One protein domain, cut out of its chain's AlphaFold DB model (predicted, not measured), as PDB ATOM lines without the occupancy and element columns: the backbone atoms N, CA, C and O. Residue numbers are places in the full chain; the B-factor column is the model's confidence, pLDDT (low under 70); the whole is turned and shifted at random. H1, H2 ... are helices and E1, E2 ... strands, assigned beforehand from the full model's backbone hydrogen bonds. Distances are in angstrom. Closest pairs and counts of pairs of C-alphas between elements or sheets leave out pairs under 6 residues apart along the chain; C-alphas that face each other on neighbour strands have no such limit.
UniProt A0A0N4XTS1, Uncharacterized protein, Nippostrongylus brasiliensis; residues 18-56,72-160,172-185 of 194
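What this domain is: This is residues 18 to 56, 72 to 160 and 172 to 185 of the 194 residues of an uncharacterized protein of Nippostrongylus brasiliensis (UniProt A0A0N4XTS1). Look first for a curled sheet of four strands, E6 E10 E9 E8, with the long strands E9 and E10 side by side inside it, and two small three-stranded sheets, E1 E4 E5 and E3 E2 E7, each partly face to face with it. The two small sheets come together at E1 and E3, and the strands of both run nearly in line with those of the large sheet; the short helices H1 and H2 lie far from the middle. The printed part has 142 residues with two named helices and ten named strands, in the order E1 E2 E3 H1 E4 E5 H2 E6 E7 E8 E9 E10, and its class is mostly strand. Neighbour strands in each sheet are antiparallel. The whole is compact, with a radius of gyration of the C-alphas of 15.5 A and spans of 49 by 36 by 23 A.

Where its parts are: Begin with the large sheet at C-alpha 141, (250.738, 2.493, 5.630): from there E9, residues 141 to 154, runs 35.7 A and bends by 66 degrees at residue 151. E10, residues 172 to 184, runs 37.5 A and ends at C-alpha 184, (252.847, -0.475, 9.455). Beside them find E6, residues 116 to 123, 20.6 A long, and E8, residues 132 to 135. In the next sheet E1 covers residues 18 to 24, starting at C-alpha 18, (287.413, -4.910, -0.396). E4, residues 86 to 95, spans 25.4 A and bends by 62 degrees at residue 89; E5, residues 100 to 108, spans 25.8 A. The third sheet holds E2, residues 30 to 36, 18.1 A; E3, residues 42 to 47, 16.8 A; and E7, residues 128 to 130. The helices are H1, residues 52 to 56, 6.5 A, and H2, residues 110 to 114, 8.6 A.

How they stand to each other: Start at E10 and E9, antiparallel at 162 degrees, where N 150 and O 176 are 2.8 A apart, within hydrogen-bond range. E6 is an edge strand beside E10, with N 121 and O 177 at 2.8 A, and E8 is the other edge strand, forming a hairpin with E9, with N 134 and O 142 at 2.8 A. This sheet is strongly twisted. The three sheets make a stack of sheets, face to face in turn. The parts of the large sheet and of E1 E4 E5 that face each other are 11.5 A centre to centre; look at Trp 87 of E4 and Lys 147 of E9, their closest C-alphas, 4.3 A apart. In that sheet E4 and E5 form a hairpin, with N 103 and O 92 at 2.8 A, and E1 and E4 are antiparallel neighbours, with N 93 and O 20 within hydrogen-bond range at 2.8 A. For E3 E2 E7 the facing parts are 8.8 A from those of the large sheet; Tyr 32 of E2 and Leu 145 of E9 are the closest C-alphas, 4.6 A. E2 and E3 form a hairpin, with N 35 and O 43 at 2.9 A, and N 129 and O 34 pair E7 with E2 at 2.9 A. E7 runs on into E8 at 44 degrees. Between the small sheets, the closest C-alphas of E1 and E3 are Gly 22 and Asp 43, 4.1 A apart. H2 only grazes the large sheet with residues 111 to 114; H1 is not on it, but only just, with 4 pairs of C-alphas within 10 A. In H1 the O i to N i+4 pair is within hydrogen-bond range; in H2 it is 0 of 1, with 1 of 2 O i to N i+3 pairs within range.

The domain as a whole: The two farthest C-alphas, Gly 97 and Asn 138, are 53.2 A apart. Residues 57 to 71 and 161 to 171 are not printed; the gaps are 23.4 A from C-alpha 56 to C-alpha 72 and 11.5 A from C-alpha 160 to C-alpha 172. Of the links that are printed whole, no link is long. Residues 72 to 85 hold no named element, though residues 72 to 73 pair antiparallel with residues 107 to 108 of E5. The mean pLDDT of the printed part is 88.2, and residue 49, residues 52 to 56 and residues 154 to 160 are under 70.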
ATOM      1  N   VAL A  18     288.677  -5.592  -0.087       92.81
ATOM      2  CA  VAL A  18     287.413  -4.910  -0.396       92.81
ATOM      3  C   VAL A  18     287.632  -4.065  -1.648       92.81
ATOM      4  O   VAL A  18     288.540  -3.237  -1.684       92.81
ATOM      5  N   VAL A  19     286.829  -4.316  -2.679       94.06
ATOM      6  CA  VAL A  19     286.870  -3.600  -3.961       94.06
ATOM      7  C   VAL A  19     285.842  -2.479  -3.980       94.06
ATOM      8  O   VAL A  19     286.115  -1.412  -4.522       94.06
ATOM      9  N   HIS A  20     284.675  -2.726  -3.387       96.00
ATOM     10  CA  HIS A  20     283.593  -1.758  -3.285       96.00
ATOM     11  C   HIS A  20     282.843  -1.958  -1.971       96.00
ATOM     12  O   HIS A  20     282.473  -3.084  -1.638       96.00
ATOM     13  N   ASP A  21     282.629  -0.876  -1.233       96.50
ATOM     14  CA  ASP A  21     281.753  -0.856  -0.063       96.50
ATOM     15  C   ASP A  21     280.406  -0.287  -0.507       96.50
ATOM     16  O   ASP A  21     280.300   0.906  -0.778       96.50
ATOM     17  N   GLY A  22     279.402  -1.159  -0.629       96.62
ATOM     18  CA  GLY A  22     278.064  -0.780  -1.081       96.62
ATOM     19  C   GLY A  22     277.153  -0.302   0.048       96.62
ATOM     20  O   GLY A  22     275.946  -0.147  -0.149       96.62
ATOM     21  N   GLY A  23     277.717  -0.085   1.238       97.06
ATOM     22  CA  GLY A  23     277.030   0.485   2.382       97.06
ATOM     23  C   GLY A  23     276.336  -0.535   3.283       97.06
ATOM     24  O   GLY A  23     276.147  -1.715   2.966       97.06
ATOM     25  N   SER A  24     275.945  -0.046   4.459       96.69
ATOM     26  CA  SER A  24     275.225  -0.795   5.485       96.69
ATOM     27  C   SER A  24     274.225   0.111   6.195       96.69
ATOM     28  O   SER A  24     274.551   1.234   6.574       96.69
ATOM     29  N   CYS A  25     273.016  -0.399   6.406       94.50
ATOM     30  CA  CYS A  25     271.955   0.250   7.166       94.50
ATOM     31  C   CYS A  25     272.086   0.012   8.682       94.50
ATOM     32  O   CYS A  25     271.405   0.661   9.478       94.50
ATOM     33  N   GLY A  26     272.981  -0.892   9.100       89.38
ATOM     34  CA  GLY A  26     273.169  -1.247  10.505       89.38
ATOM     35  C   GLY A  26     271.871  -1.715  11.174       89.38
ATOM     36  O   GLY A  26     271.000  -2.293  10.531       89.38
ATOM     37  N   ASN A  27     271.741  -1.447  12.475       88.00
ATOM     38  CA  ASN A  27     270.608  -1.926  13.275       88.00
ATOM     39  C   ASN A  27     269.426  -0.940  13.336       88.00
ATOM     40  O   ASN A  27     268.385  -1.283  13.884       88.00
ATOM     41  N   HIS A  28     269.580   0.284  12.815       85.38
ATOM     42  CA  HIS A  28     268.615   1.384  13.002       85.38
ATOM     43  C   HIS A  28     267.996   1.882  11.691       85.38
ATOM     44  O   HIS A  28     267.304   2.904  11.668       85.38
ATOM     45  N   ALA A  29     268.277   1.209  10.578       90.56
ATOM     46  CA  ALA A  29     267.723   1.552   9.282       90.56
ATOM     47  C   ALA A  29     267.446   0.297   8.454       90.56
ATOM     48  O   ALA A  29     268.048  -0.758   8.649       90.56
ATOM     49  N   ILE A  30     266.522   0.433   7.509       92.06
ATOM     50  CA  ILE A  30     266.114  -0.624   6.587       92.06
ATOM     51  C   ILE A  30     266.488  -0.170   5.172       92.06
ATOM     52  O   ILE A  30     266.275   1.003   4.838       92.06
ATOM     53  N   PRO A  31     267.047  -1.046   4.319       96.12
ATOM     54  CA  PRO A  31     267.296  -0.689   2.933       96.12
ATOM     55  C   PRO A  31     265.970  -0.557   2.184       96.12
ATOM     56  O   PRO A  31     265.165  -1.487   2.130       96.12
ATOM     57  N   TYR A  32     265.759   0.591   1.561       96.38
ATOM     58  CA  TYR A  32     264.592   0.837   0.708       96.38
ATOM     59  C   TYR A  32     264.987   1.019  -0.753       96.38
ATOM     60  O   TYR A  32     264.141   1.014  -1.641       96.38
ATOM     61  N   GLN A  33     266.280   1.178  -1.011       97.94
ATOM     62  CA  GLN A  33     266.805   1.475  -2.324       97.94
ATOM     63  C   GLN A  33     268.051   0.652  -2.591       97.94
ATOM     64  O   GLN A  33     268.848   0.378  -1.696       97.94
ATOM     65  N   VAL A  34     268.223   0.305  -3.858       98.31
ATOM     66  CA  VAL A  34     269.444  -0.294  -4.375       98.31
ATOM     67  C   VAL A  34     269.754   0.320  -5.733       98.31
ATOM     68  O   VAL A  34     268.865   0.505  -6.569       98.31
ATOM     69  N   THR A  35     271.018   0.660  -5.946       98.19
ATOM     70  CA  THR A  35     271.510   1.227  -7.203       98.19
ATOM     71  C   THR A  35     272.673   0.406  -7.726       98.19
ATOM     72  O   THR A  35     273.412  -0.178  -6.937       98.19
ATOM     73  N   VAL A  36     272.813   0.335  -9.048       96.94
ATOM     74  CA  VAL A  36     273.968  -0.259  -9.716       96.94
ATOM     75  C   VAL A  36     274.683   0.853 -10.470       96.94
ATOM     76  O   VAL A  36     274.142   1.415 -11.425       96.94
ATOM     77  N   ASP A  37     275.902   1.175 -10.062       94.06
ATOM     78  CA  ASP A  37     276.653   2.283 -10.637       94.06
ATOM     79  C   ASP A  37     277.079   2.020 -12.099       94.06
ATOM     80  O   ASP A  37     276.861   0.958 -12.697       94.06
ATOM     81  N   GLY A  38     277.751   3.005 -12.700       89.31
ATOM     82  CA  GLY A  38     278.302   2.900 -14.051       89.31
ATOM     83  C   GLY A  38     279.432   1.871 -14.206       89.31
ATOM     84  O   GLY A  38     279.913   1.671 -15.321       89.31
ATOM     85  N   LYS A  39     279.888   1.211 -13.144       90.25
ATOM     86  CA  LYS A  39     280.892   0.138 -13.163       90.25
ATOM     87  C   LYS A  39     280.284  -1.232 -12.850       90.25
ATOM     88  O   LYS A  39     280.928  -2.239 -13.130       90.25
ATOM     89  N   GLY A  40     279.030  -1.286 -12.400       90.75
ATOM     90  CA  GLY A  40     278.341  -2.516 -12.016       90.75
ATOM     91  C   GLY A  40     278.392  -2.818 -10.517       90.75
ATOM     92  O   GLY A  40     278.021  -3.930 -10.133       90.75
ATOM     93  N   HIS A  41     278.852  -1.869  -9.700       93.94
ATOM     94  CA  HIS A  41     278.893  -1.976  -8.247       93.94
ATOM     95  C   HIS A  41     277.555  -1.575  -7.631       93.94
ATOM     96  O   HIS A  41     276.862  -0.704  -8.157       93.94
ATOM     97  N   LEU A  42     277.184  -2.239  -6.540       96.50
ATOM     98  CA  LEU A  42     275.930  -1.990  -5.838       96.50
ATOM     99  C   LEU A  42     276.100  -0.984  -4.701       96.50
ATOM    100  O   LEU A  42     277.030  -1.126  -3.917       96.50
ATOM    101  N   ASP A  43     275.123  -0.094  -4.535       98.19
ATOM    102  CA  ASP A  43     274.981   0.753  -3.347       98.19
ATOM    103  C   ASP A  43     273.568   0.644  -2.760       98.19
ATOM    104  O   ASP A  43     272.575   0.655  -3.499       98.19
ATOM    105  N   LEU A  44     273.474   0.560  -1.431       98.06
ATOM    106  CA  LEU A  44     272.215   0.587  -0.685       98.06
ATOM    107  C   LEU A  44     271.831   2.010  -0.276       98.06
ATOM    108  O   LEU A  44     272.648   2.776   0.231       98.06
ATOM    109  N   GLY A  45     270.543   2.324  -0.403       97.75
ATOM    110  CA  GLY A  45     269.925   3.464   0.270       97.75
ATOM    111  C   GLY A  45     269.138   2.997   1.491       97.75
ATOM    112  O   GLY A  45     268.281   2.114   1.390       97.75
ATOM    113  N   CYS A  46     269.430   3.604   2.639       95.81
ATOM    114  CA  CYS A  46     268.882   3.243   3.943       95.81
ATOM    115  C   CYS A  46     267.976   4.349   4.485       95.81
ATOM    116  O   CYS A  46     268.230   5.533   4.265       95.81
ATOM    117  N   ILE A  47     266.946   3.964   5.234       92.75
ATOM    118  CA  ILE A  47     266.055   4.898   5.925       92.75
ATOM    119  C   ILE A  47     265.709   4.370   7.322       92.75
ATOM    120  O   ILE A  47     265.510   3.168   7.512       92.75
ATOM    121  N   SER A  48     265.671   5.265   8.307       87.00
ATOM    122  CA  SER A  48     265.347   4.941   9.700       87.00
ATOM    123  C   SER A  48     263.844   5.029   9.981       87.00
ATOM    124  O   SER A  48     263.135   5.806   9.353       87.00
ATOM    125  N   ASN A  49     263.374   4.248  10.961       67.06
ATOM    126  CA  ASN A  49     262.121   4.467  11.706       67.06
ATOM    127  C   ASN A  49     260.798   4.564  10.919       67.06
ATOM    128  O   ASN A  49     259.824   5.138  11.407       67.06
ATOM    129  N   VAL A  50     260.693   3.922   9.755       72.12
ATOM    130  CA  VAL A  50     259.584   4.186   8.818       72.12
ATOM    131  C   VAL A  50     258.184   3.821   9.332       72.12
ATOM    132  O   VAL A  50     257.222   4.516   9.019       72.12
ATOM    133  N   CYS A  51     258.050   2.782  10.160       72.56
ATOM    134  CA  CYS A  51     256.764   2.442  10.783       72.56
ATOM    135  C   CYS A  51     256.607   2.962  12.227       72.56
ATOM    136  O   CYS A  51     255.511   2.869  12.768       72.56
ATOM    137  N   LEU A  52     257.659   3.503  12.859       56.56
ATOM    138  CA  LEU A  52     257.602   4.003  14.244       56.56
ATOM    139  C   LEU A  52     257.102   5.454  14.311       56.56
ATOM    140  O   LEU A  52     256.295   5.783  15.177       56.56
ATOM    141  N   GLU A  53     257.500   6.303  13.360       53.31
ATOM    142  CA  GLU A  53     257.110   7.725  13.342       53.31
ATOM    143  C   GLU A  53     255.607   7.945  13.088       53.31
ATOM    144  O   GLU A  53     255.016   8.921  13.555       53.31
ATOM    145  N   ILE A  54     254.963   7.022  12.369       51.81
ATOM    146  CA  ILE A  54     253.518   7.057  12.084       51.81
ATOM    147  C   ILE A  54     252.710   6.699  13.344       51.81
ATOM    148  O   ILE A  54     251.633   7.250  13.581       51.81
ATOM    149  N   ASP A  55     253.271   5.827  14.180       49.34
ATOM    150  CA  ASP A  55     252.665   5.306  15.407       49.34
ATOM    151  C   ASP A  55     252.775   6.332  16.565       49.34
ATOM    152  O   ASP A  55     251.875   6.440  17.403       49.34
ATOM    153  N   GLU A  56     253.841   7.149  16.601       48.62
ATOM    154  CA  GLU A  56     254.040   8.188  17.629       48.62
ATOM    155  C   GLU A  56     252.981   9.297  17.600       48.62
ATOM    156  O   GLU A  56     252.537   9.750  18.657       48.62
ATOM    157  N   LYS A  72     269.124  -7.622  15.031       92.25
ATOM    158  CA  LYS A  72     270.458  -8.232  15.114       92.25
ATOM    159  C   LYS A  72     271.034  -8.394  13.722       92.25
ATOM    160  O   LYS A  72     270.435  -9.078  12.902       92.25
ATOM    161  N   CYS A  73     272.199  -7.809  13.477       94.06
ATOM    162  CA  CYS A  73     272.893  -7.940  12.203       94.06
ATOM    163  C   CYS A  73     274.148  -8.796  12.345       94.06
ATOM    164  O   CYS A  73     275.003  -8.556  13.201       94.06
ATOM    165  N   GLU A  74     274.250  -9.811  11.496       95.25
ATOM    166  CA  GLU A  74     275.419 -10.668  11.389       95.25
ATOM    167  C   GLU A  74     276.542  -9.970  10.605       95.25
ATOM    168  O   GLU A  74     276.269  -9.177   9.697       95.25
ATOM    169  N   PRO A  75     277.819 -10.274  10.901       95.44
ATOM    170  CA  PRO A  75     278.941  -9.788  10.105       95.44
ATOM    171  C   PRO A  75     278.851 -10.215   8.634       95.44
ATOM    172  O   PRO A  75     278.271 -11.250   8.311       95.44
ATOM    173  N   PHE A  76     279.518  -9.460   7.759       95.56
ATOM    174  CA  PHE A  76     279.581  -9.742   6.325       95.56
ATOM    175  C   PHE A  76     280.105 -11.148   6.014       95.56
ATOM    176  O   PHE A  76     281.191 -11.535   6.458       95.56
ATOM    177  N   ARG A  77     279.349 -11.898   5.208       94.31
ATOM    178  CA  ARG A  77     279.679 -13.258   4.754       94.31
ATOM    179  C   ARG A  77     279.287 -13.452   3.291       94.31
ATOM    180  O   ARG A  77     278.406 -12.761   2.785       94.31
ATOM    181  N   GLU A  78     279.911 -14.423   2.625       91.62
ATOM    182  CA  GLU A  78     279.492 -14.905   1.301       91.62
ATOM    183  C   GLU A  78     278.238 -15.776   1.473       91.62
ATOM    184  O   GLU A  78     278.274 -17.001   1.414       91.62
ATOM    185  N   THR A  79     277.124 -15.133   1.807       88.31
ATOM    186  CA  THR A  79     275.824 -15.772   2.011       88.31
ATOM    187  C   THR A  79     274.734 -14.899   1.415       88.31
ATOM    188  O   THR A  79     274.969 -13.747   1.054       88.31
ATOM    189  N   THR A  80     273.533 -15.451   1.305       90.38
ATOM    190  CA  THR A  80     272.345 -14.693   0.933       90.38
ATOM    191  C   THR A  80     271.366 -14.670   2.099       90.38
ATOM    192  O   THR A  80     271.136 -15.698   2.730       90.38
ATOM    193  N   CYS A  81     270.794 -13.503   2.390       94.12
ATOM    194  CA  CYS A  81     269.823 -13.334   3.470       94.12
ATOM    195  C   CYS A  81     268.459 -13.874   3.024       94.12
ATOM    196  O   CYS A  81     267.689 -13.167   2.377       94.12
ATOM    197  N   ASN A  82     268.189 -15.146   3.313       91.56
ATOM    198  CA  ASN A  82     267.022 -15.866   2.798       91.56
ATOM    199  C   ASN A  82     266.082 -16.408   3.887       91.56
ATOM    200  O   ASN A  82     265.050 -16.984   3.544       91.56
ATOM    201  N   ALA A  83     266.403 -16.235   5.173       94.12
ATOM    202  CA  ALA A  83     265.492 -16.633   6.239       94.12
ATOM    203  C   ALA A  83     264.241 -15.733   6.274       94.12
ATOM    204  O   ALA A  83     264.271 -14.567   5.871       94.12
ATOM    205  N   GLU A  84     263.136 -16.271   6.794       92.88
ATOM    206  CA  GLU A  84     261.834 -15.587   6.831       92.88
ATOM    207  C   GLU A  84     261.911 -14.234   7.551       92.88
ATOM    208  O   GLU A  84     261.440 -13.223   7.034       92.88
ATOM    209  N   GLU A  85     262.608 -14.192   8.684       92.50
ATOM    210  CA  GLU A  85     262.794 -13.000   9.519       92.50
ATOM    211  C   GLU A  85     264.009 -12.138   9.137       92.50
ATOM    212  O   GLU A  85     264.312 -11.161   9.822       92.50
ATOM    213  N   GLN A  86     264.726 -12.494   8.064       95.06
ATOM    214  CA  GLN A  86     265.950 -11.812   7.647       95.06
ATOM    215  C   GLN A  86     265.744 -10.858   6.470       95.06
ATOM    216  O   GLN A  86     264.830 -11.012   5.655       95.06
ATOM    217  N   TRP A  87     266.639  -9.880   6.373       95.56
ATOM    218  CA  TRP A  87     266.843  -9.021   5.211       95.56
ATOM    219  C   TRP A  87     268.319  -8.628   5.100       95.56
ATOM    220  O   TRP A  87     269.115  -8.843   6.021       95.56
ATOM    221  N   ILE A  88     268.701  -8.047   3.966       96.62
ATOM    222  CA  ILE A  88     270.039  -7.488   3.780       96.62
ATOM    223  C   ILE A  88     270.196  -6.226   4.628       96.62
ATOM    224  O   ILE A  88     269.510  -5.238   4.429       96.62
ATOM    225  N   GLY A  89     271.140  -6.237   5.558       96.00
ATOM    226  CA  GLY A  89     271.563  -5.062   6.314       96.00
ATOM    227  C   GLY A  89     272.691  -4.285   5.655       96.00
ATOM    228  O   GLY A  89     272.814  -3.089   5.884       96.00
ATOM    229  N   GLY A  90     273.520  -4.942   4.847       97.69
ATOM    230  CA  GLY A  90     274.654  -4.313   4.179       97.69
ATOM    231  C   GLY A  90     275.232  -5.184   3.077       97.69
ATOM    232  O   GLY A  90     275.055  -6.405   3.096       97.69
ATOM    233  N   ILE A  91     275.940  -4.563   2.135       97.38
ATOM    234  CA  ILE A  91     276.615  -5.248   1.025       97.38
ATOM    235  C   ILE A  91     278.035  -4.716   0.806       97.38
ATOM    236  O   ILE A  91     278.304  -3.532   0.972       97.38
ATOM    237  N   MET A  92     278.948  -5.592   0.402       96.25
ATOM    238  CA  MET A  92     280.273  -5.196  -0.080       96.25
ATOM    239  C   MET A  92     280.781  -6.193  -1.116       96.25
ATOM    240  O   MET A  92     280.456  -7.379  -1.070       96.25
ATOM    241  N   GLU A  93     281.620  -5.730  -2.032       94.62
ATOM    242  CA  GLU A  93     282.310  -6.587  -2.988       94.62
ATOM    243  C   GLU A  93     283.756  -6.800  -2.556       94.62
ATOM    244  O   GLU A  93     284.506  -5.851  -2.318       94.62
ATOM    245  N   VAL A  94     284.168  -8.063  -2.493       94.19
ATOM    246  CA  VAL A  94     285.522  -8.464  -2.107       94.19
ATOM    247  C   VAL A  94     286.156  -9.236  -3.251       94.19
ATOM    248  O   VAL A  94     285.550 -10.145  -3.811       94.19
ATOM    249  N   ASN A  95     287.400  -8.909  -3.585       90.94
ATOM    250  CA  ASN A  95     288.227  -9.740  -4.445       90.94
ATOM    251  C   ASN A  95     289.028 -10.706  -3.568       90.94
ATOM    252  O   ASN A  95     289.895 -10.282  -2.801       90.94
ATOM    253  N   ASN A  96     288.737 -12.004  -3.673       86.81
ATOM    254  CA  ASN A  96     289.427 -13.054  -2.914       86.81
ATOM    255  C   ASN A  96     290.759 -13.512  -3.549       86.81
ATOM    256  O   ASN A  96     291.382 -14.458  -3.069       86.81
ATOM    257  N   GLY A  97     291.190 -12.846  -4.621       82.69
ATOM    258  CA  GLY A  97     292.381 -13.150  -5.410       82.69
ATOM    259  C   GLY A  97     292.048 -13.675  -6.807       82.69
ATOM    260  O   GLY A  97     292.793 -13.399  -7.743       82.69
ATOM    261  N   THR A  98     290.926 -14.384  -6.973       81.50
ATOM    262  CA  THR A  98     290.512 -14.961  -8.266       81.50
ATOM    263  C   THR A  98     289.172 -14.431  -8.759       81.50
ATOM    264  O   THR A  98     288.960 -14.326  -9.971       81.50
ATOM    265  N   HIS A  99     288.265 -14.075  -7.851       83.25
ATOM    266  CA  HIS A  99     286.912 -13.657  -8.184       83.25
ATOM    267  C   HIS A  99     286.434 -12.499  -7.306       83.25
ATOM    268  O   HIS A  99     286.814 -12.365  -6.145       83.25
ATOM    269  N   HIS A 100     285.544 -11.688  -7.879       87.44
ATOM    270  CA  HIS A 100     284.764 -10.704  -7.138       87.44
ATOM    271  C   HIS A 100     283.547 -11.402  -6.529       87.44
ATOM    272  O   HIS A 100     282.696 -11.920  -7.258       87.44
ATOM    273  N   ILE A 101     283.464 -11.390  -5.209       91.12
ATOM    274  CA  ILE A 101     282.404 -12.005  -4.416       91.12
ATOM    275  C   ILE A 101     281.547 -10.897  -3.814       91.12
ATOM    276  O   ILE A 101     282.078  -9.897  -3.334       91.12
ATOM    277  N   LEU A 102     280.228 -11.086  -3.843       93.19
ATOM    278  CA  LEU A 102     279.286 -10.224  -3.138       93.19
ATOM    279  C   LEU A 102     279.098 -10.772  -1.722       93.19
ATOM    280  O   LEU A 102     278.590 -11.877  -1.545       93.19
ATOM    281  N   MET A 103     279.522  -9.997  -0.733       95.25
ATOM    282  CA  MET A 103     279.347 -10.290   0.683       95.25
ATOM    283  C   MET A 103     278.140  -9.518   1.203       95.25
ATOM    284  O   MET A 103     277.935  -8.360   0.834       95.25
ATOM    285  N   MET A 104     277.373 -10.133   2.095       96.62
ATOM    286  CA  MET A 104     276.186  -9.527   2.696       96.62
ATOM    287  C   MET A 104     276.274  -9.600   4.215       96.62
ATOM    288  O   MET A 104     276.721 -10.607   4.768       96.62
ATOM    289  N   ALA A 105     275.838  -8.539   4.881       97.06
ATOM    290  CA  ALA A 105     275.485  -8.558   6.292       97.06
ATOM    291  C   ALA A 105     273.974  -8.782   6.384       97.06
ATOM    292  O   ALA A 105     273.212  -8.007   5.807       97.06
ATOM    293  N   CYS A 106     273.537  -9.838   7.070       96.88
ATOM    294  CA  CYS A 106     272.116 -10.149   7.219       96.88
ATOM    295  C   CYS A 106     271.609  -9.648   8.563       96.88
ATOM    296  O   CYS A 106     272.180  -9.982   9.597       96.88
ATOM    297  N   CYS A 107     270.536  -8.867   8.544       95.12
ATOM    298  CA  CYS A 107     269.833  -8.450   9.747       95.12
ATOM    299  C   CYS A 107     268.588  -9.306   9.945       95.12
ATOM    300  O   CYS A 107     267.981  -9.739   8.965       95.12
ATOM    301  N   SER A 108     268.216  -9.554  11.197       93.06
ATOM    302  CA  SER A 108     266.999 -10.270  11.566       93.06
ATOM    303  C   SER A 108     266.209  -9.550  12.650       93.06
ATOM    304  O   SER A 108     266.762  -8.828  13.486       93.06
ATOM    305  N   CYS A 109     264.893  -9.746  12.604       89.81
ATOM    306  CA  CYS A 109     263.926  -9.197  13.543       89.81
ATOM    307  C   CYS A 109     262.621  -9.989  13.428       89.81
ATOM    308  O   CYS A 109     262.162 -10.256  12.319       89.81
ATOM    309  N   GLU A 110     262.009 -10.358  14.551       86.50
ATOM    310  CA  GLU A 110     260.847 -11.258  14.573       86.50
ATOM    311  C   GLU A 110     259.667 -10.732  13.739       86.50
ATOM    312  O   GLU A 110     259.011 -11.490  13.027       86.50
ATOM    313  N   GLN A 111     259.453  -9.417  13.752       82.88
ATOM    314  CA  GLN A 111     258.396  -8.722  13.019       82.88
ATOM    315  C   GLN A 111     258.504  -8.891  11.492       82.88
ATOM    316  O   GLN A 111     257.541  -8.641  10.771       82.88
ATOM    317  N   MET A 112     259.657  -9.325  10.973       87.44
ATOM    318  CA  MET A 112     259.851  -9.549   9.539       87.44
ATOM    319  C   MET A 112     259.230 -10.846   9.021       87.44
ATOM    320  O   MET A 112     259.115 -10.997   7.801       87.44
ATOM    321  N   LYS A 113     258.785 -11.751   9.903       89.69
ATOM    322  CA  LYS A 113     258.059 -12.974   9.514       89.69
ATOM    323  C   LYS A 113     256.789 -12.669   8.718       89.69
ATOM    324  O   LYS A 113     256.452 -13.407   7.801       89.69
ATOM    325  N   ASP A 114     256.157 -11.531   8.994       87.81
ATOM    326  CA  ASP A 114     254.936 -11.087   8.312       87.81
ATOM    327  C   ASP A 114     255.211 -10.340   6.991       87.81
ATOM    328  O   ASP A 114     254.290  -9.827   6.348       87.81
ATOM    329  N   SER A 115     256.478 -10.234   6.571       92.31
ATOM    330  CA  SER A 115     256.852  -9.553   5.329       92.31
ATOM    331  C   SER A 115     256.447 -10.367   4.098       92.31
ATOM    332  O   SER A 115     256.796 -11.538   3.953       92.31
ATOM    333  N   LEU A 116     255.761  -9.733   3.147       94.69
ATOM    334  CA  LEU A 116     255.272 -10.401   1.940       94.69
ATOM    335  C   LEU A 116     256.124 -10.027   0.733       94.69
ATOM    336  O   LEU A 116     256.382  -8.844   0.511       94.69
ATOM    337  N   LEU A 117     256.511 -11.012  -0.080       96.56
ATOM    338  CA  LEU A 117     257.153 -10.743  -1.368       96.56
ATOM    339  C   LEU A 117     256.215  -9.884  -2.224       96.56
ATOM    340  O   LEU A 117     255.120 -10.309  -2.586       96.56
ATOM    341  N   PHE A 118     256.663  -8.677  -2.553       95.25
ATOM    342  CA  PHE A 118     255.916  -7.729  -3.371       95.25
ATOM    343  C   PHE A 118     256.388  -7.752  -4.822       95.25
ATOM    344  O   PHE A 118     255.573  -7.748  -5.748       95.25
ATOM    345  N   ARG A 119     257.708  -7.764  -5.038       96.44
ATOM    346  CA  ARG A 119     258.288  -7.683  -6.380       96.44
ATOM    347  C   ARG A 119     259.658  -8.345  -6.446       96.44
ATOM    348  O   ARG A 119     260.428  -8.282  -5.496       96.44
ATOM    349  N   THR A 120     259.982  -8.874  -7.620       97.25
ATOM    350  CA  THR A 120     261.353  -9.224  -8.006       97.25
ATOM    351  C   THR A 120     261.785  -8.322  -9.158       97.25
ATOM    352  O   THR A 120     261.045  -8.172 -10.132       97.25
ATOM    353  N   VAL A 121     262.959  -7.705  -9.050       96.44
ATOM    354  CA  VAL A 121     263.497  -6.747 -10.025       96.44
ATOM    355  C   VAL A 121     264.852  -7.241 -10.522       96.44
ATOM    356  O   VAL A 121     265.654  -7.719  -9.727       96.44
ATOM    357  N   SER A 122     265.110  -7.135 -11.827       95.12
ATOM    358  CA  SER A 122     266.449  -7.338 -12.390       95.12
ATOM    359  C   SER A 122     267.095  -5.980 -12.637       95.12
ATOM    360  O   SER A 122     266.496  -5.149 -13.316       95.12
ATOM    361  N   LEU A 123     268.284  -5.759 -12.077       94.94
ATOM    362  CA  LEU A 123     269.056  -4.524 -12.203       94.94
ATOM    363  C   LEU A 123     270.381  -4.803 -12.911       94.94
ATOM    364  O   LEU A 123     271.187  -5.619 -12.463       94.94
ATOM    365  N   GLY A 124     270.607  -4.125 -14.028       93.44
ATOM    366  CA  GLY A 124     271.888  -4.034 -14.710       93.44
ATOM    367  C   GLY A 124     272.629  -2.741 -14.372       93.44
ATOM    368  O   GLY A 124     272.201  -1.933 -13.556       93.44
ATOM    369  N   LYS A 125     273.771  -2.540 -15.030       92.88
ATOM    370  CA  LYS A 125     274.589  -1.326 -14.910       92.88
ATOM    371  C   LYS A 125     273.768  -0.059 -15.190       92.88
ATOM    372  O   LYS A 125     273.233   0.077 -16.290       92.88
ATOM    373  N   GLY A 126     273.775   0.881 -14.246       93.50
ATOM    374  CA  GLY A 126     273.039   2.145 -14.309       93.50
ATOM    375  C   GLY A 126     271.596   2.071 -13.802       93.50
ATOM    376  O   GLY A 126     270.948   3.113 -13.716       93.50
ATOM    377  N   ASP A 127     271.094   0.881 -13.462       96.56
ATOM    378  CA  ASP A 127     269.727   0.723 -12.976       96.56
ATOM    379  C   ASP A 127     269.618   1.037 -11.477       96.56
ATOM    380  O   ASP A 127     270.573   0.934 -10.701       96.56
ATOM    381  N   ARG A 128     268.406   1.394 -11.054       97.81
ATOM    382  CA  ARG A 128     268.049   1.664  -9.660       97.81
ATOM    383  C   ARG A 128     266.652   1.142  -9.381       97.81
ATOM    384  O   ARG A 128     265.763   1.244 -10.224       97.81
ATOM    385  N   TYR A 129     266.459   0.642  -8.170       98.12
ATOM    386  CA  TYR A 129     265.143   0.408  -7.601       98.12
ATOM    387  C   TYR A 129     264.983   1.208  -6.310       98.12
ATOM    388  O   TYR A 129     265.906   1.287  -5.502       98.12
ATOM    389  N   GLU A 130     263.799   1.778  -6.121       97.31
ATOM    390  CA  GLU A 130     263.424   2.542  -4.938       97.31
ATOM    391  C   GLU A 130     262.030   2.107  -4.486       97.31
ATOM    392  O   GLU A 130     261.061   2.191  -5.241       97.31
ATOM    393  N   GLY A 131     261.969   1.571  -3.271       94.25
ATOM    394  CA  GLY A 131     260.752   1.293  -2.526       94.25
ATOM    395  C   GLY A 131     260.448   2.449  -1.581       94.25
ATOM    396  O   GLY A 131     260.502   3.614  -1.969       94.25
ATOM    397  N   GLY A 132     260.167   2.131  -0.320       91.25
ATOM    398  CA  GLY A 132     259.865   3.127   0.699       91.25
ATOM    399  C   GLY A 132     258.429   3.055   1.210       91.25
ATOM    400  O   GLY A 132     257.766   2.021   1.123       91.25
ATOM    401  N   LEU A 133     257.964   4.160   1.797       91.06
ATOM    402  CA  LEU A 133     256.632   4.262   2.386       91.06
ATOM    403  C   LEU A 133     255.553   4.312   1.296       91.06
ATOM    404  O   LEU A 133     255.653   5.070   0.334       91.06
ATOM    405  N   VAL A 134     254.498   3.527   1.485       89.31
ATOM    406  CA  VAL A 134     253.360   3.410   0.577       89.31
ATOM    407  C   VAL A 134     252.074   3.587   1.370       89.31
ATOM    408  O   VAL A 134     251.810   2.848   2.320       89.31
ATOM    409  N   GLU A 135     251.257   4.542   0.948       86.62
ATOM    410  CA  GLU A 135     249.890   4.701   1.434       86.62
ATOM    411  C   GLU A 135     248.948   3.776   0.649       86.62
ATOM    412  O   GLU A 135     248.976   3.723  -0.583       86.62
ATOM    413  N   GLN A 136     248.129   3.007   1.364       80.31
ATOM    414  CA  GLN A 136     247.104   2.147   0.783       80.31
ATOM    415  C   GLN A 136     245.736   2.840   0.776       80.31
ATOM    416  O   GLN A 136     245.481   3.763   1.542       80.31
ATOM    417  N   ALA A 137     244.811   2.342  -0.051       80.00
ATOM    418  CA  ALA A 137     243.482   2.935  -0.253       80.00
ATOM    419  C   ALA A 137     242.631   3.084   1.028       80.00
ATOM    420  O   ALA A 137     241.702   3.884   1.065       80.00
ATOM    421  N   ASN A 138     242.933   2.316   2.074       80.81
ATOM    422  CA  ASN A 138     242.275   2.372   3.381       80.81
ATOM    423  C   ASN A 138     243.018   3.264   4.398       80.81
ATOM    424  O   ASN A 138     242.795   3.107   5.596       80.81
ATOM    425  N   HIS A 139     243.911   4.154   3.947       78.12
ATOM    426  CA  HIS A 139     244.792   4.973   4.793       78.12
ATOM    427  C   HIS A 139     245.708   4.152   5.716       78.12
ATOM    428  O   HIS A 139     246.196   4.652   6.730       78.12
ATOM    429  N   THR A 140     245.947   2.879   5.391       83.62
ATOM    430  CA  THR A 140     247.004   2.112   6.055       83.62
ATOM    431  C   THR A 140     248.324   2.349   5.356       83.62
ATOM    432  O   THR A 140     248.389   2.545   4.141       83.62
ATOM    433  N   PHE A 141     249.394   2.313   6.138       87.81
ATOM    434  CA  PHE A 141     250.738   2.493   5.630       87.81
ATOM    435  C   PHE A 141     251.438   1.150   5.506       87.81
ATOM    436  O   PHE A 141     251.232   0.206   6.274       87.81
ATOM    437  N   SER A 142     252.266   1.031   4.488       91.25
ATOM    438  CA  SER A 142     253.149  -0.104   4.293       91.25
ATOM    439  C   SER A 142     254.501   0.381   3.831       91.25
ATOM    440  O   SER A 142     254.641   1.512   3.378       91.25
ATOM    441  N   PHE A 143     255.492  -0.481   3.949       92.69
ATOM    442  CA  PHE A 143     256.850  -0.150   3.590       92.69
ATOM    443  C   PHE A 143     257.449  -1.233   2.707       92.69
ATOM    444  O   PHE A 143     257.436  -2.410   3.074       92.69
ATOM    445  N   ASP A 144     257.957  -0.818   1.552       95.19
ATOM    446  CA  ASP A 144     258.667  -1.668   0.605       95.19
ATOM    447  C   ASP A 144     260.164  -1.612   0.903       95.19
ATOM    448  O   ASP A 144     260.807  -0.580   0.704       95.19
ATOM    449  N   LEU A 145     260.712  -2.733   1.364       95.38
ATOM    450  CA  LEU A 145     262.125  -2.893   1.685       95.38
ATOM    451  C   LEU A 145     262.829  -3.867   0.740       95.38
ATOM    452  O   LEU A 145     262.216  -4.768   0.162       95.38
ATOM    453  N   ILE A 146     264.148  -3.732   0.653       97.44
ATOM    454  CA  ILE A 146     265.009  -4.680  -0.050       97.44
ATOM    455  C   ILE A 146     265.297  -5.860   0.874       97.44
ATOM    456  O   ILE A 146     265.999  -5.712   1.874       97.44
ATOM    457  N   LYS A 147     264.758  -7.042   0.556       96.31
ATOM    458  CA  LYS A 147     264.991  -8.238   1.376       96.31
ATOM    459  C   LYS A 147     266.246  -8.975   0.939       96.31
ATOM    460  O   LYS A 147     267.083  -9.298   1.777       96.31
ATOM    461  N   GLU A 148     266.374  -9.218  -0.360       96.44
ATOM    462  CA  GLU A 148     267.416 -10.070  -0.919       96.44
ATOM    463  C   GLU A 148     267.993  -9.482  -2.206       96.44
ATOM    464  O   GLU A 148     267.281  -8.879  -3.007       96.44
ATOM    465  N   ILE A 149     269.284  -9.704  -2.432       95.94
ATOM    466  CA  ILE A 149     270.006  -9.349  -3.649       95.94
ATOM    467  C   ILE A 149     270.833 -10.570  -4.026       95.94
ATOM    468  O   ILE A 149     271.577 -11.101  -3.207       95.94
ATOM    469  N   ARG A 150     270.729 -11.021  -5.271       93.38
ATOM    470  CA  ARG A 150     271.537 -12.118  -5.807       93.38
ATOM    471  C   ARG A 150     272.238 -11.675  -7.073       93.38
ATOM    472  O   ARG A 150     271.630 -11.082  -7.961       93.38
ATOM    473  N   ARG A 151     273.516 -12.024  -7.189       89.94
ATOM    474  CA  ARG A 151     274.282 -11.835  -8.420       89.94
ATOM    475  C   ARG A 151     273.867 -12.892  -9.446       89.94
ATOM    476  O   ARG A 151     273.976 -14.086  -9.183       89.94
ATOM    477  N   SER A 152     273.434 -12.459 -10.622       86.69
ATOM    478  CA  SER A 152     273.082 -13.315 -11.756       86.69
ATOM    479  C   SER A 152     273.973 -13.012 -12.960       86.69
ATOM    480  O   SER A 152     274.426 -11.884 -13.175       86.69
ATOM    481  N   ARG A 153     274.252 -14.043 -13.759       80.12
ATOM    482  CA  ARG A 153     274.918 -13.907 -15.058       80.12
ATOM    483  C   ARG A 153     273.878 -14.182 -16.127       80.12
ATOM    484  O   ARG A 153     273.514 -15.338 -16.346       80.12
ATOM    485  N   ASP A 154     273.402 -13.133 -16.783       61.53
ATOM    486  CA  ASP A 154     272.441 -13.298 -17.863       61.53
ATOM    487  C   ASP A 154     273.162 -13.688 -19.161       61.53
ATOM    488  O   ASP A 154     274.045 -12.976 -19.647       61.53
ATOM    489  N   ARG A 155     272.779 -14.845 -19.713       53.38
ATOM    490  CA  ARG A 155     273.235 -15.335 -21.023       53.38
ATOM    491  C   ARG A 155     272.375 -14.813 -22.179       53.38
ATOM    492  O   ARG A 155     272.808 -14.896 -23.322       53.38
ATOM    493  N   TYR A 156     271.179 -14.286 -21.915       46.91
ATOM    494  CA  TYR A 156     270.216 -13.855 -22.932       46.91
ATOM    495  C   TYR A 156     270.441 -12.418 -23.416       46.91
ATOM    496  O   TYR A 156     270.276 -12.153 -24.608       46.91
ATOM    497  N   ALA A 157     270.917 -11.501 -22.568       47.44
ATOM    498  CA  ALA A 157     271.292 -10.148 -22.999       47.44
ATOM    499  C   ALA A 157     272.465 -10.106 -24.010       47.44
ATOM    500  O   ALA A 157     272.650  -9.090 -24.693       47.44
ATOM    501  N   ALA A 158     273.220 -11.204 -24.126       46.69
ATOM    502  CA  ALA A 158     274.213 -11.453 -25.172       46.69
ATOM    503  C   ALA A 158     273.580 -11.615 -26.567       46.69
ATOM    504  O   ALA A 158     274.201 -11.276 -27.570       46.69
ATOM    505  N   SER A 159     272.339 -12.109 -26.619       42.78
ATOM    506  CA  SER A 159     271.634 -12.469 -27.854       42.78
ATOM    507  C   SER A 159     270.792 -11.319 -28.432       42.78
ATOM    508  O   SER A 159     270.448 -11.340 -29.610       42.78
ATOM    509  N   LEU A 160     270.488 -10.278 -27.637       48.22
ATOM    510  CA  LEU A 160     269.592  -9.176 -28.039       48.22
ATOM    511  C   LEU A 160     270.272  -7.803 -28.223       48.22
ATOM    512  O   LEU A 160     269.587  -6.792 -28.362       48.22
ATOM    513  N   ARG A 172     276.476 -10.488 -19.276       72.19
ATOM    514  CA  ARG A 172     276.075  -9.260 -18.583       72.19
ATOM    515  C   ARG A 172     275.813  -9.565 -17.122       72.19
ATOM    516  O   ARG A 172     274.986 -10.414 -16.788       72.19
ATOM    517  N   LEU A 173     276.537  -8.858 -16.262       82.88
ATOM    518  CA  LEU A 173     276.272  -8.832 -14.834       82.88
ATOM    519  C   LEU A 173     274.887  -8.223 -14.591       82.88
ATOM    520  O   LEU A 173     274.613  -7.120 -15.065       82.88
ATOM    521  N   GLN A 174     274.034  -8.952 -13.880       91.12
ATOM    522  CA  GLN A 174     272.727  -8.486 -13.423       91.12
ATOM    523  C   GLN A 174     272.546  -8.846 -11.951       91.12
ATOM    524  O   GLN A 174     273.112  -9.827 -11.464       91.12
ATOM    525  N   TYR A 175     271.718  -8.083 -11.256       93.81
ATOM    526  CA  TYR A 175     271.328  -8.341  -9.881       93.81
ATOM    527  C   TYR A 175     269.837  -8.610  -9.819       93.81
ATOM    528  O   TYR A 175     269.037  -7.822 -10.313       93.81
ATOM    529  N   ILE A 176     269.464  -9.733  -9.215       95.62
ATOM    530  CA  ILE A 176     268.073 -10.056  -8.924       95.62
ATOM    531  C   ILE A 176     267.788  -9.597  -7.504       95.62
ATOM    532  O   ILE A 176     268.407 -10.085  -6.561       95.62
ATOM    533  N   VAL A 177     266.862  -8.661  -7.371       97.12
ATOM    534  CA  VAL A 177     266.496  -8.019  -6.112       97.12
ATOM    535  C   VAL A 177     265.082  -8.433  -5.745       97.12
ATOM    536  O   VAL A 177     264.173  -8.270  -6.560       97.12
ATOM    537  N   THR A 178     264.878  -8.946  -4.535       97.62
ATOM    538  CA  THR A 178     263.536  -9.179  -3.994       97.62
ATOM    539  C   THR A 178     263.149  -8.044  -3.059       97.62
ATOM    540  O   THR A 178     263.908  -7.607  -2.191       97.62
ATOM    541  N   VAL A 179     261.935  -7.558  -3.264       97.81
ATOM    542  CA  VAL A 179     261.336  -6.469  -2.510       97.81
ATOM    543  C   VAL A 179     260.194  -7.051  -1.711       97.81
ATOM    544  O   VAL A 179     259.300  -7.688  -2.277       97.81
ATOM    545  N   HIS A 180     260.220  -6.828  -0.406       96.19
ATOM    546  CA  HIS A 180     259.158  -7.251   0.490       96.19
ATOM    547  C   HIS A 180     258.400  -6.049   1.028       96.19
ATOM    548  O   HIS A 180     258.989  -5.008   1.307       96.19
ATOM    549  N   ARG A 181     257.092  -6.222   1.198       93.75
ATOM    550  CA  ARG A 181     256.209  -5.245   1.817       93.75
ATOM    551  C   ARG A 181     255.900  -5.666   3.246       93.75
ATOM    552  O   ARG A 181     255.391  -6.765   3.468       93.75
ATOM    553  N   ILE A 182     256.157  -4.773   4.193       90.12
ATOM    554  CA  ILE A 182     255.685  -4.880   5.578       90.12
ATOM    555  C   ILE A 182     254.537  -3.900   5.803       90.12
ATOM    556  O   ILE A 182     254.512  -2.814   5.222       90.12
ATOM    557  N   ARG A 183     253.564  -4.277   6.632       88.38
ATOM    558  CA  ARG A 183     252.481  -3.375   7.038       88.38
ATOM    559  C   ARG A 183     252.917  -2.590   8.267       88.38
ATOM    560  O   ARG A 183     253.342  -3.190   9.251       88.38
ATOM    561  N   CYS A 184     252.749  -1.273   8.242       84.31
ATOM    562  CA  CYS A 184     252.847  -0.475   9.455       84.31
ATOM    563  C   CYS A 184     251.504  -0.610  10.186       84.31
ATOM    564  O   CYS A 184     250.484  -0.099   9.726       84.31
ATOM    565  N   THR A 185     251.471  -1.381  11.271       70.19
ATOM    566  CA  THR A 185     250.250  -1.562  12.065       70.19
ATOM    567  C   THR A 185     250.162  -0.478  13.134       70.19
ATOM    568  O   THR A 185     251.071  -0.345  13.948       70.19
TER     569      THR A 185